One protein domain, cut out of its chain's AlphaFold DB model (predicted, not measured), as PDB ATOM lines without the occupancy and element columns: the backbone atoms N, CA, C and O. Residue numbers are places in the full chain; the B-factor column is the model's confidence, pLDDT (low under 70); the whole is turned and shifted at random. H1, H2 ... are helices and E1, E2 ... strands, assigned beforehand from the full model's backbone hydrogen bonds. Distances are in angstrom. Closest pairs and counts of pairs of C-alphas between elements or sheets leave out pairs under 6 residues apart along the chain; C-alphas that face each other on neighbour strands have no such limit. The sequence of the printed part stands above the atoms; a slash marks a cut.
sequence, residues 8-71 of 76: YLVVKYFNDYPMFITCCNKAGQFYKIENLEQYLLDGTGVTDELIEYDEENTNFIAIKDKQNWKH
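AT A GLANCE: This is residues 8 to 71 of the 76 residues of an uncharacterized protein of Chryseobacterium sp. HMWF035 (UniProt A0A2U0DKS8). Two small three-strand sheets stand partly face to face with their strands crossed, joined at one corner where E2 runs on into E3 and open at the other, where E5 and E6 stay apart. The short helix H1, between E4 and E5 in the chain, sits at one end and only grazes the sheet of E3, E4 and E5. The printed part has 64 residues, with one named helix and six named strands in the order E1 E2 E3 E4 H1 E5 E6, and the class is mostly strand. The sheets run E2 - E1 - E6 and E3 - E4 - E5, both antiparallel. The whole is compact, with a radius of gyration of the C-alphas of 11.8 A and spans of 34 by 27 by 16 A.

HOW THE PARTS SIT: E1, residues 8 to 14, and E2, residues 17 to 21, are a hairpin with directions at 151 degrees; N 21 and O 10 are within hydrogen-bond range at 2.9 A. On the other side of E1, the inner strand, is E6, residues 58 to 63, antiparallel at 150 degrees, with N 9 and O 61 at 2.8 A. E2 runs on into E3, residues 23 to 26, across a break of one residue at 47 degrees. The closest C-alphas of E1 and E3 are those of Leu 9 and Cys 23, 6.0 A apart. E3 and E4, residues 29 to 33, are a hairpin at 140 degrees, with N 24 and O 31 at 2.8 A. E4 is the inner strand between E3 and E5, residues 46 to 51; E4 and E5 are antiparallel at 129 degrees, with N 47 and O 32 at 2.8 A. This second sheet is only just strongly twisted, its C-alphas lying up to 4.3 A off the best plane. H1, residues 36 to 42, only grazes it with residues 36 to 40; the closest C-alphas of H1 and E5 are those of Tyr 39 and Val 46, 6.8 A apart. In H1 every O i to N i+4 pair is within hydrogen-bond range. H1 and E6 are apart.

IN THESE COORDINATES: E1 begins at C-alpha 8 (-13.102, 39.692, -25.157) and is 18.9 A long. E2 measures 12.6 A, E3 9.6 A and E4 12.9 A. H1 begins at C-alpha 36 (-16.040, 48.003, -18.776) and measures 10.3 A, and E5 11.8 A. E6, 16.0 A long, ends at C-alpha 63 (-11.737, 44.912, -28.099).

THE WHOLE: The two C-alphas farthest apart are those of Asn 15 and Asp 42, 35.0 A. The printed part has no cut and no long link; E5 to E6, with six residues between them, is short and the others are tight. The mean pLDDT of the printed part is 74.6, and residue 8 and residues 11 to 21 are under 70.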
ATOM      1  N   TYR A   8     -12.067  40.391 -24.409       69.56
ATOM      2  CA  TYR A   8     -13.102  39.692 -25.157       69.56
ATOM      3  C   TYR A   8     -14.453  40.014 -24.540       69.56
ATOM      4  O   TYR A   8     -14.689  39.696 -23.384       69.56
ATOM      5  N   LEU A   9     -15.337  40.641 -25.305       71.94
ATOM      6  CA  LEU A   9     -16.749  40.710 -24.973       71.94
ATOM      7  C   LEU A   9     -17.447  39.467 -25.490       71.94
ATOM      8  O   LEU A   9     -17.187  39.015 -26.606       71.94
ATOM      9  N   VAL A  10     -18.342  38.934 -24.672       70.50
ATOM     10  CA  VAL A  10     -19.110  37.740 -24.987       70.50
ATOM     11  C   VAL A  10     -20.523  38.156 -25.360       70.50
ATOM     12  O   VAL A  10     -21.203  38.862 -24.615       70.50
ATOM     13  N   VAL A  11     -20.972  37.710 -26.528       63.88
ATOM     14  CA  VAL A  11     -22.349  37.892 -26.984       63.88
ATOM     15  C   VAL A  11     -22.990  36.521 -27.096       63.88
ATOM     16  O   VAL A  11     -22.570  35.690 -27.905       63.88
ATOM     17  N   LYS A  12     -24.010  36.288 -26.265       65.00
ATOM     18  CA  LYS A  12     -24.810  35.064 -26.297       65.00
ATOM     19  C   LYS A  12     -26.118  35.350 -27.021       65.00
ATOM     20  O   LYS A  12     -26.868  36.249 -26.634       65.00
ATOM     21  N   TYR A  13     -26.391  34.573 -28.063       55.09
ATOM     22  CA  TYR A  13     -27.661  34.621 -28.773       55.09
ATOM     23  C   TYR A  13     -28.619  33.648 -28.094       55.09
ATOM     24  O   TYR A  13     -28.414  32.439 -28.123       55.09
ATOM     25  N   PHE A  14     -29.658  34.174 -27.449       55.28
ATOM     26  CA  PHE A  14     -30.834  33.369 -27.133       55.28
ATOM     27  C   PHE A  14     -31.819  33.502 -28.284       55.28
ATOM     28  O   PHE A  14     -31.796  34.522 -28.968       55.28
ATOM     29  N   ASN A  15     -32.663  32.482 -28.471       48.53
ATOM     30  CA  ASN A  15     -33.542  32.262 -29.630       48.53
ATOM     31  C   ASN A  15     -34.432  33.437 -30.087       48.53
ATOM     32  O   ASN A  15     -35.119  33.265 -31.081       48.53
ATOM     33  N   ASP A  16     -34.379  34.617 -29.465       51.81
ATOM     34  CA  ASP A  16     -35.060  35.820 -29.944       51.81
ATOM     35  C   ASP A  16     -34.252  37.140 -29.843       51.81
ATOM     36  O   ASP A  16     -34.637  38.096 -30.508       51.81
ATOM     37  N   TYR A  17     -33.135  37.246 -29.095       41.09
ATOM     38  CA  TYR A  17     -32.344  38.496 -28.982       41.09
ATOM     39  C   TYR A  17     -30.873  38.254 -28.571       41.09
ATOM     40  O   TYR A  17     -30.611  37.425 -27.690       41.09
ATOM     41  N   PRO A  18     -29.895  39.002 -29.129       49.69
ATOM     42  CA  PRO A  18     -28.527  39.005 -28.613       49.69
ATOM     43  C   PRO A  18     -28.467  39.701 -27.247       49.69
ATOM     44  O   PRO A  18     -28.820  40.873 -27.125       49.69
ATOM     45  N   MET A  19     -27.975  39.002 -26.221       53.00
ATOM     46  CA  MET A  19     -27.551  39.642 -24.974       53.00
ATOM     47  C   MET A  19     -26.039  39.869 -25.013       53.00
ATOM     48  O   MET A  19     -25.259  38.928 -25.174       53.00
ATOM     49  N   PHE A  20     -25.626  41.125 -24.837       55.56
ATOM     50  CA  PHE A  20     -24.226  41.486 -24.639       55.56
ATOM     51  C   PHE A  20     -23.879  41.310 -23.165       55.56
ATOM     52  O   PHE A  20     -24.436  42.000 -22.311       55.56
ATOM     53  N   ILE A  21     -22.946  40.409 -22.864       64.81
ATOM     54  CA  ILE A  21     -22.402  40.273 -21.519       64.81
ATOM     55  C   ILE A  21     -20.915  40.605 -21.564       64.81
ATOM     56  O   ILE A  21     -20.087  39.898 -22.141       64.81
ATOM     57  N   THR A  22     -20.559  41.711 -20.923       77.38
ATOM     58  CA  THR A  22     -19.167  42.080 -20.708       77.38
ATOM     59  C   THR A  22     -18.570  41.129 -19.676       77.38
ATOM     60  O   THR A  22     -18.930  41.188 -18.504       77.38
ATOM     61  N   CYS A  23     -17.676  40.230 -20.092       79.31
ATOM     62  CA  CYS A  23     -16.965  39.331 -19.184       79.31
ATOM     63  C   CYS A  23     -15.482  39.220 -19.549       79.31
ATOM     64  O   CYS A  23     -15.057  39.662 -20.610       79.31
ATOM     65  N   CYS A  24     -14.672  38.664 -18.656       79.25
ATOM     66  CA  CYS A  24     -13.268  38.375 -18.916       79.25
ATOM     67  C   CYS A  24     -12.921  36.941 -18.533       79.25
ATOM     68  O   CYS A  24     -13.458  36.422 -17.556       79.25
ATOM     69  N   ASN A  25     -11.979  36.331 -19.255       78.81
ATOM     70  CA  ASN A  25     -11.417  35.045 -18.868       78.81
ATOM     71  C   ASN A  25     -10.300  35.252 -17.833       78.81
ATOM     72  O   ASN A  25      -9.313  35.946 -18.097       78.81
ATOM     73  N   LYS A  26     -10.442  34.639 -16.659       73.50
ATOM     74  CA  LYS A  26      -9.389  34.520 -15.651       73.50
ATOM     75  C   LYS A  26      -9.262  33.054 -15.266       73.50
ATOM     76  O   LYS A  26     -10.229  32.445 -14.826       73.50
ATOM     77  N   ALA A  27      -8.062  32.497 -15.429       79.75
ATOM     78  CA  ALA A  27      -7.755  31.113 -15.062       79.75
ATOM     79  C   ALA A  27      -8.736  30.069 -15.651       79.75
ATOM     80  O   ALA A  27      -9.059  29.085 -14.994       79.75
ATOM     81  N   GLY A  28      -9.214  30.280 -16.885       76.06
ATOM     82  CA  GLY A  28     -10.144  29.360 -17.550       76.06
ATOM     83  C   GLY A  28     -11.614  29.545 -17.165       76.06
ATOM     84  O   GLY A  28     -12.457  28.804 -17.656       76.06
ATOM     85  N   GLN A  29     -11.937  30.537 -16.335       81.25
ATOM     86  CA  GLN A  29     -13.305  30.875 -15.944       81.25
ATOM     87  C   GLN A  29     -13.684  32.270 -16.446       81.25
ATOM     88  O   GLN A  29     -12.834  33.160 -16.524       81.25
ATOM     89  N   PHE A  30     -14.957  32.468 -16.788       83.50
ATOM     90  CA  PHE A  30     -15.471  33.760 -17.231       83.50
ATOM     91  C   PHE A  30     -16.137  34.501 -16.077       83.50
ATOM     92  O   PHE A  30     -16.976  33.947 -15.374       83.50
ATOM     93  N   TYR A  31     -15.762  35.765 -15.909       84.44
ATOM     94  CA  TYR A  31     -16.256  36.642 -14.850       84.44
ATOM     95  C   TYR A  31     -16.875  37.888 -15.439       84.44
ATOM     96  O   TYR A  31     -16.302  38.477 -16.358       84.44
ATOM     97  N   LYS A  32     -18.010  38.313 -14.897       85.00
ATOM     98  CA  LYS A  32     -18.696  39.524 -15.340       85.00
ATOM     99  C   LYS A  32     -17.859  40.774 -15.074       85.00
ATOM    100  O   LYS A  32     -17.132  40.884 -14.091       85.00
ATOM    101  N   ILE A  33     -17.976  41.743 -15.967       86.44
ATOM    102  CA  ILE A  33     -17.384  43.069 -15.840       86.44
ATOM    103  C   ILE A  33     -18.529  44.044 -15.590       86.44
ATOM    104  O   ILE A  33     -19.384  44.214 -16.457       86.44
ATOM    105  N   GLU A  34     -18.538  44.679 -14.420       85.06
ATOM    106  CA  GLU A  34     -19.542  45.683 -14.047       85.06
ATOM    107  C   GLU A  34     -19.215  47.051 -14.648       85.06
ATOM    108  O   GLU A  34     -20.104  47.751 -15.127       85.06
ATOM    109  N   ASN A  35     -17.928  47.409 -14.686       85.44
ATOM    110  CA  ASN A  35     -17.460  48.655 -15.282       85.44
ATOM    111  C   ASN A  35     -16.425  48.378 -16.376       85.44
ATOM    112  O   ASN A  35     -15.227  48.266 -16.113       85.44
ATOM    113  N   LEU A  36     -16.898  48.278 -17.623       80.56
ATOM    114  CA  LEU A  36     -16.040  48.003 -18.776       80.56
ATOM    115  C   LEU A  36     -14.975  49.088 -18.983       80.56
ATOM    116  O   LEU A  36     -13.839  48.761 -19.305       80.56
ATOM    117  N   GLU A  37     -15.306  50.364 -18.772       83.94
ATOM    118  CA  GLU A  37     -14.364  51.471 -18.974       83.94
ATOM    119  C   GLU A  37     -13.183  51.376 -18.003       83.94
ATOM    120  O   GLU A  37     -12.024  51.404 -18.418       83.94
ATOM    121  N   GLN A  38     -13.475  51.168 -16.721       85.19
ATOM    122  CA  GLN A  38     -12.460  50.972 -15.691       85.19
ATOM    123  C   GLN A  38     -11.635  49.697 -15.938       85.19
ATOM    124  O   GLN A  38     -10.404  49.727 -15.876       85.19
ATOM    125  N   TYR A  39     -12.287  48.607 -16.351       85.12
ATOM    126  CA  TYR A  39     -11.614  47.348 -16.663       85.12
ATOM    127  C   TYR A  39     -10.653  47.453 -17.849       85.12
ATOM    128  O   TYR A  39      -9.542  46.911 -17.817       85.12
ATOM    129  N   LEU A  40     -11.037  48.202 -18.882       80.50
ATOM    130  CA  LEU A  40     -10.159  48.508 -20.004       80.50
ATOM    131  C   LEU A  40      -9.007  49.424 -19.581       80.50
ATOM    132  O   LEU A  40      -7.913  49.282 -20.116       80.50
ATOM    133  N   LEU A  41      -9.179  50.326 -18.617       81.44
ATOM    134  CA  LEU A  41      -8.102  51.213 -18.167       81.44
ATOM    135  C   LEU A  41      -7.023  50.463 -17.373       81.44
ATOM    136  O   LEU A  41      -5.863  50.447 -17.792       81.44
ATOM    137  N   ASP A  42      -7.398  49.802 -16.280       84.00
ATOM    138  CA  ASP A  42      -6.449  49.237 -15.307       84.00
ATOM    139  C   ASP A  42      -6.725  47.771 -14.914       84.00
ATOM    140  O   ASP A  42      -5.938  47.165 -14.184       84.00
ATOM    141  N   GLY A  43      -7.787  47.159 -15.447       78.56
ATOM    142  CA  GLY A  43      -8.176  45.780 -15.138       78.56
ATOM    143  C   GLY A  43      -9.034  45.622 -13.878       78.56
ATOM    144  O   GLY A  43      -9.330  44.483 -13.500       78.56
ATOM    145  N   THR A  44      -9.450  46.720 -13.241       83.69
ATOM    146  CA  THR A  44     -10.397  46.730 -12.114       83.69
ATOM    147  C   THR A  44     -11.852  46.844 -12.600       83.69
ATOM    148  O   THR A  44     -12.095  47.165 -13.753       83.69
ATOM    149  N   GLY A  45     -12.850  46.514 -11.775       82.31
ATOM    150  CA  GLY A  45     -14.266  46.504 -12.201       82.31
ATOM    151  C   GLY A  45     -14.789  45.154 -12.719       82.31
ATOM    152  O   GLY A  45     -15.897  45.083 -13.250       82.31
ATOM    153  N   VAL A  46     -14.006  44.082 -12.549       84.75
ATOM    154  CA  VAL A  46     -14.489  42.692 -12.634       84.75
ATOM    155  C   VAL A  46     -15.245  42.361 -11.353       84.75
ATOM    156  O   VAL A  46     -14.742  42.661 -10.271       84.75
ATOM    157  N   THR A  47     -16.400  41.716 -11.471       83.81
ATOM    158  CA  THR A  47     -17.114  41.137 -10.333       83.81
ATOM    159  C   THR A  47     -16.781  39.652 -10.218       83.81
ATOM    160  O   THR A  47     -16.485  38.991 -11.213       83.81
ATOM    161  N   ASP A  48     -16.869  39.097  -9.013       79.56
ATOM    162  CA  ASP A  48     -16.674  37.656  -8.789       79.56
ATOM    163  C   ASP A  48     -17.886  36.809  -9.250       79.56
ATOM    164  O   ASP A  48     -17.981  35.621  -8.942       79.56
ATOM    165  N   GLU A  49     -18.822  37.402 -10.002       86.56
ATOM    166  CA  GLU A  49     -19.941  36.693 -10.623       86.56
ATOM    167  C   GLU A  49     -19.414  35.856 -11.795       86.56
ATOM    168  O   GLU A  49     -19.062  36.378 -12.860       86.56
ATOM    169  N   LEU A  50     -19.347  34.543 -11.573       84.31
ATOM    170  CA  LEU A  50     -19.016  33.561 -12.596       84.31
ATOM    171  C   LEU A  50     -20.133  33.475 -13.631       84.31
ATOM    172  O   LEU A  50     -21.314  33.409 -13.289       84.31
ATOM    173  N   ILE A  51     -19.740  33.423 -14.898       79.50
ATOM    174  CA  ILE A  51     -20.658  33.282 -16.019       79.50
ATOM    175  C   ILE A  51     -20.477  31.909 -16.642       79.50
ATOM    176  O   ILE A  51     -19.374  31.532 -17.042       79.50
ATOM    177  N   GLU A  52     -21.587  31.178 -16.741       77.44
ATOM    178  CA  GLU A  52     -21.643  29.952 -17.525       77.44
ATOM    179  C   GLU A  52     -21.422  30.287 -19.000       77.44
ATOM    180  O   GLU A  52     -22.203  31.003 -19.637       77.44
ATOM    181  N   TYR A  53     -20.313  29.776 -19.521       72.69
ATOM    182  CA  TYR A  53     -19.846  30.006 -20.872       72.69
ATOM    183  C   TYR A  53     -19.979  28.719 -21.687       72.69
ATOM    184  O   TYR A  53     -19.566  27.650 -21.240       72.69
ATOM    185  N   ASP A  54     -20.554  28.848 -22.880       76.94
ATOM    186  CA  ASP A  54     -20.732  27.767 -23.844       76.94
ATOM    187  C   ASP A  54     -20.108  28.190 -25.174       76.94
ATOM    188  O   ASP A  54     -20.634  29.076 -25.850       76.94
ATOM    189  N   GLU A  55     -18.979  27.582 -25.530       73.38
ATOM    190  CA  GLU A  55     -18.218  27.911 -26.739       73.38
ATOM    191  C   GLU A  55     -18.988  27.646 -28.032       73.38
ATOM    192  O   GLU A  55     -18.793  28.367 -29.009       73.38
ATOM    193  N   GLU A  56     -19.911  26.684 -28.039       77.88
ATOM    194  CA  GLU A  56     -20.643  26.300 -29.249       77.88
ATOM    195  C   GLU A  56     -21.728  27.320 -29.622       77.88
ATOM    196  O   GLU A  56     -22.081  27.459 -30.793       77.88
ATOM    197  N   ASN A  57     -22.235  28.067 -28.637       72.81
ATOM    198  CA  ASN A  57     -23.361  28.994 -28.795       72.81
ATOM    199  C   ASN A  57     -22.999  30.462 -28.502       72.81
ATOM    200  O   ASN A  57     -23.883  31.322 -28.409       72.81
ATOM    201  N   THR A  58     -21.710  30.764 -28.338       72.00
ATOM    202  CA  THR A  58     -21.239  32.088 -27.922       72.00
ATOM    203  C   THR A  58     -20.284  32.691 -28.940       72.00
ATOM    204  O   THR A  58     -19.245  32.115 -29.253       72.00
ATOM    205  N   ASN A  59     -20.593  33.905 -29.398       74.50
ATOM    206  CA  ASN A  59     -19.680  34.687 -30.223       74.50
ATOM    207  C   ASN A  59     -18.854  35.644 -29.366       74.50
ATOM    208  O   ASN A  59     -19.319  36.180 -28.355       74.50
ATOM    209  N   PHE A  60     -17.631  35.900 -29.820       72.31
ATOM    210  CA  PHE A  60     -16.708  36.809 -29.161       72.31
ATOM    211  C   PHE A  60     -16.411  38.025 -30.015       72.31
ATOM    212  O   PHE A  60     -16.111  37.916 -31.204       72.31
ATOM    213  N   ILE A  61     -16.378  39.178 -29.362       75.12
ATOM    214  CA  ILE A  61     -15.845  40.411 -29.922       75.12
ATOM    215  C   ILE A  61     -14.585  40.770 -29.152       75.12
ATOM    216  O   ILE A  61     -14.628  41.040 -27.955       75.12
ATOM    217  N   ALA A  62     -13.451  40.803 -29.845       74.94
ATOM    218  CA  ALA A  62     -12.211  41.291 -29.264       74.94
ATOM    219  C   ALA A  62     -12.148  42.823 -29.356       74.94
ATOM    220  O   ALA A  62     -12.090  43.380 -30.453       74.94
ATOM    221  N   ILE A  63     -12.094  43.499 -28.209       74.94
ATOM    222  CA  ILE A  63     -11.737  44.912 -28.099       74.94
ATOM    223  C   ILE A  63     -10.214  45.014 -28.049       74.94
ATOM    224  O   ILE A  63      -9.580  44.674 -27.046       74.94
ATOM    225  N   LYS A  64      -9.638  45.520 -29.140       71.88
ATOM    226  CA  LYS A  64      -8.187  45.735 -29.281       71.88
ATOM    227  C   LYS A  64      -7.757  47.151 -28.905       71.88
ATOM    228  O   LYS A  64      -6.626  47.375 -28.486       71.88
ATOM    229  N   ASP A  65      -8.664  48.115 -29.059       77.94
ATOM    230  CA  ASP A  65      -8.402  49.525 -28.778       77.94
ATOM    231  C   ASP A  65      -9.222  49.990 -27.568       77.94
ATOM    232  O   ASP A  65     -10.421  50.256 -27.664       77.94
ATOM    233  N   LYS A  66      -8.541  50.116 -26.424       75.12
ATOM    234  CA  LYS A  66      -9.104  50.612 -25.158       75.12
ATOM    235  C   LYS A  66      -9.608  52.055 -25.234       75.12
ATOM    236  O   LYS A  66     -10.363  52.455 -24.358       75.12
ATOM    237  N   GLN A  67      -9.167  52.856 -26.203       74.12
ATOM    238  CA  GLN A  67      -9.585  54.254 -26.342       74.12
ATOM    239  C   GLN A  67     -10.831  54.382 -27.227       74.12
ATOM    240  O   GLN A  67     -11.685  55.218 -26.952       74.12
ATOM    241  N   ASN A  68     -10.981  53.508 -28.229       75.69
ATOM    242  CA  ASN A  68     -12.088  53.549 -29.196       75.69
ATOM    243  C   ASN A  68     -13.085  52.380 -29.077       75.69
ATOM    244  O   ASN A  68     -13.879  52.139 -29.987       75.69
ATOM    245  N   TRP A  69     -13.093  51.662 -27.952       75.94
ATOM    246  CA  TRP A  69     -13.954  50.492 -27.736       75.94
ATOM    247  C   TRP A  69     -15.454  50.769 -27.931       75.94
ATOM    248  O   TRP A  69     -16.169  49.927 -28.469       75.94
ATOM    249  N   LYS A  70     -15.927  51.970 -27.563       75.81
ATOM    250  CA  LYS A  70     -17.329  52.394 -27.755       75.81
ATOM    251  C   LYS A  70     -17.716  52.406 -29.237       75.81
ATOM    252  O   LYS A  70     -18.828  52.031 -29.587       75.81
ATOM    253  N   HIS A  71     -16.794  52.801 -30.116       77.00
ATOM    254  CA  HIS A  71     -17.025  52.796 -31.559       77.00
ATOM    255  C   HIS A  71     -17.044  51.372 -32.126       77.00
ATOM    256  O   HIS A  71     -17.912  51.062 -32.932       77.00
TER     257      HIS A  71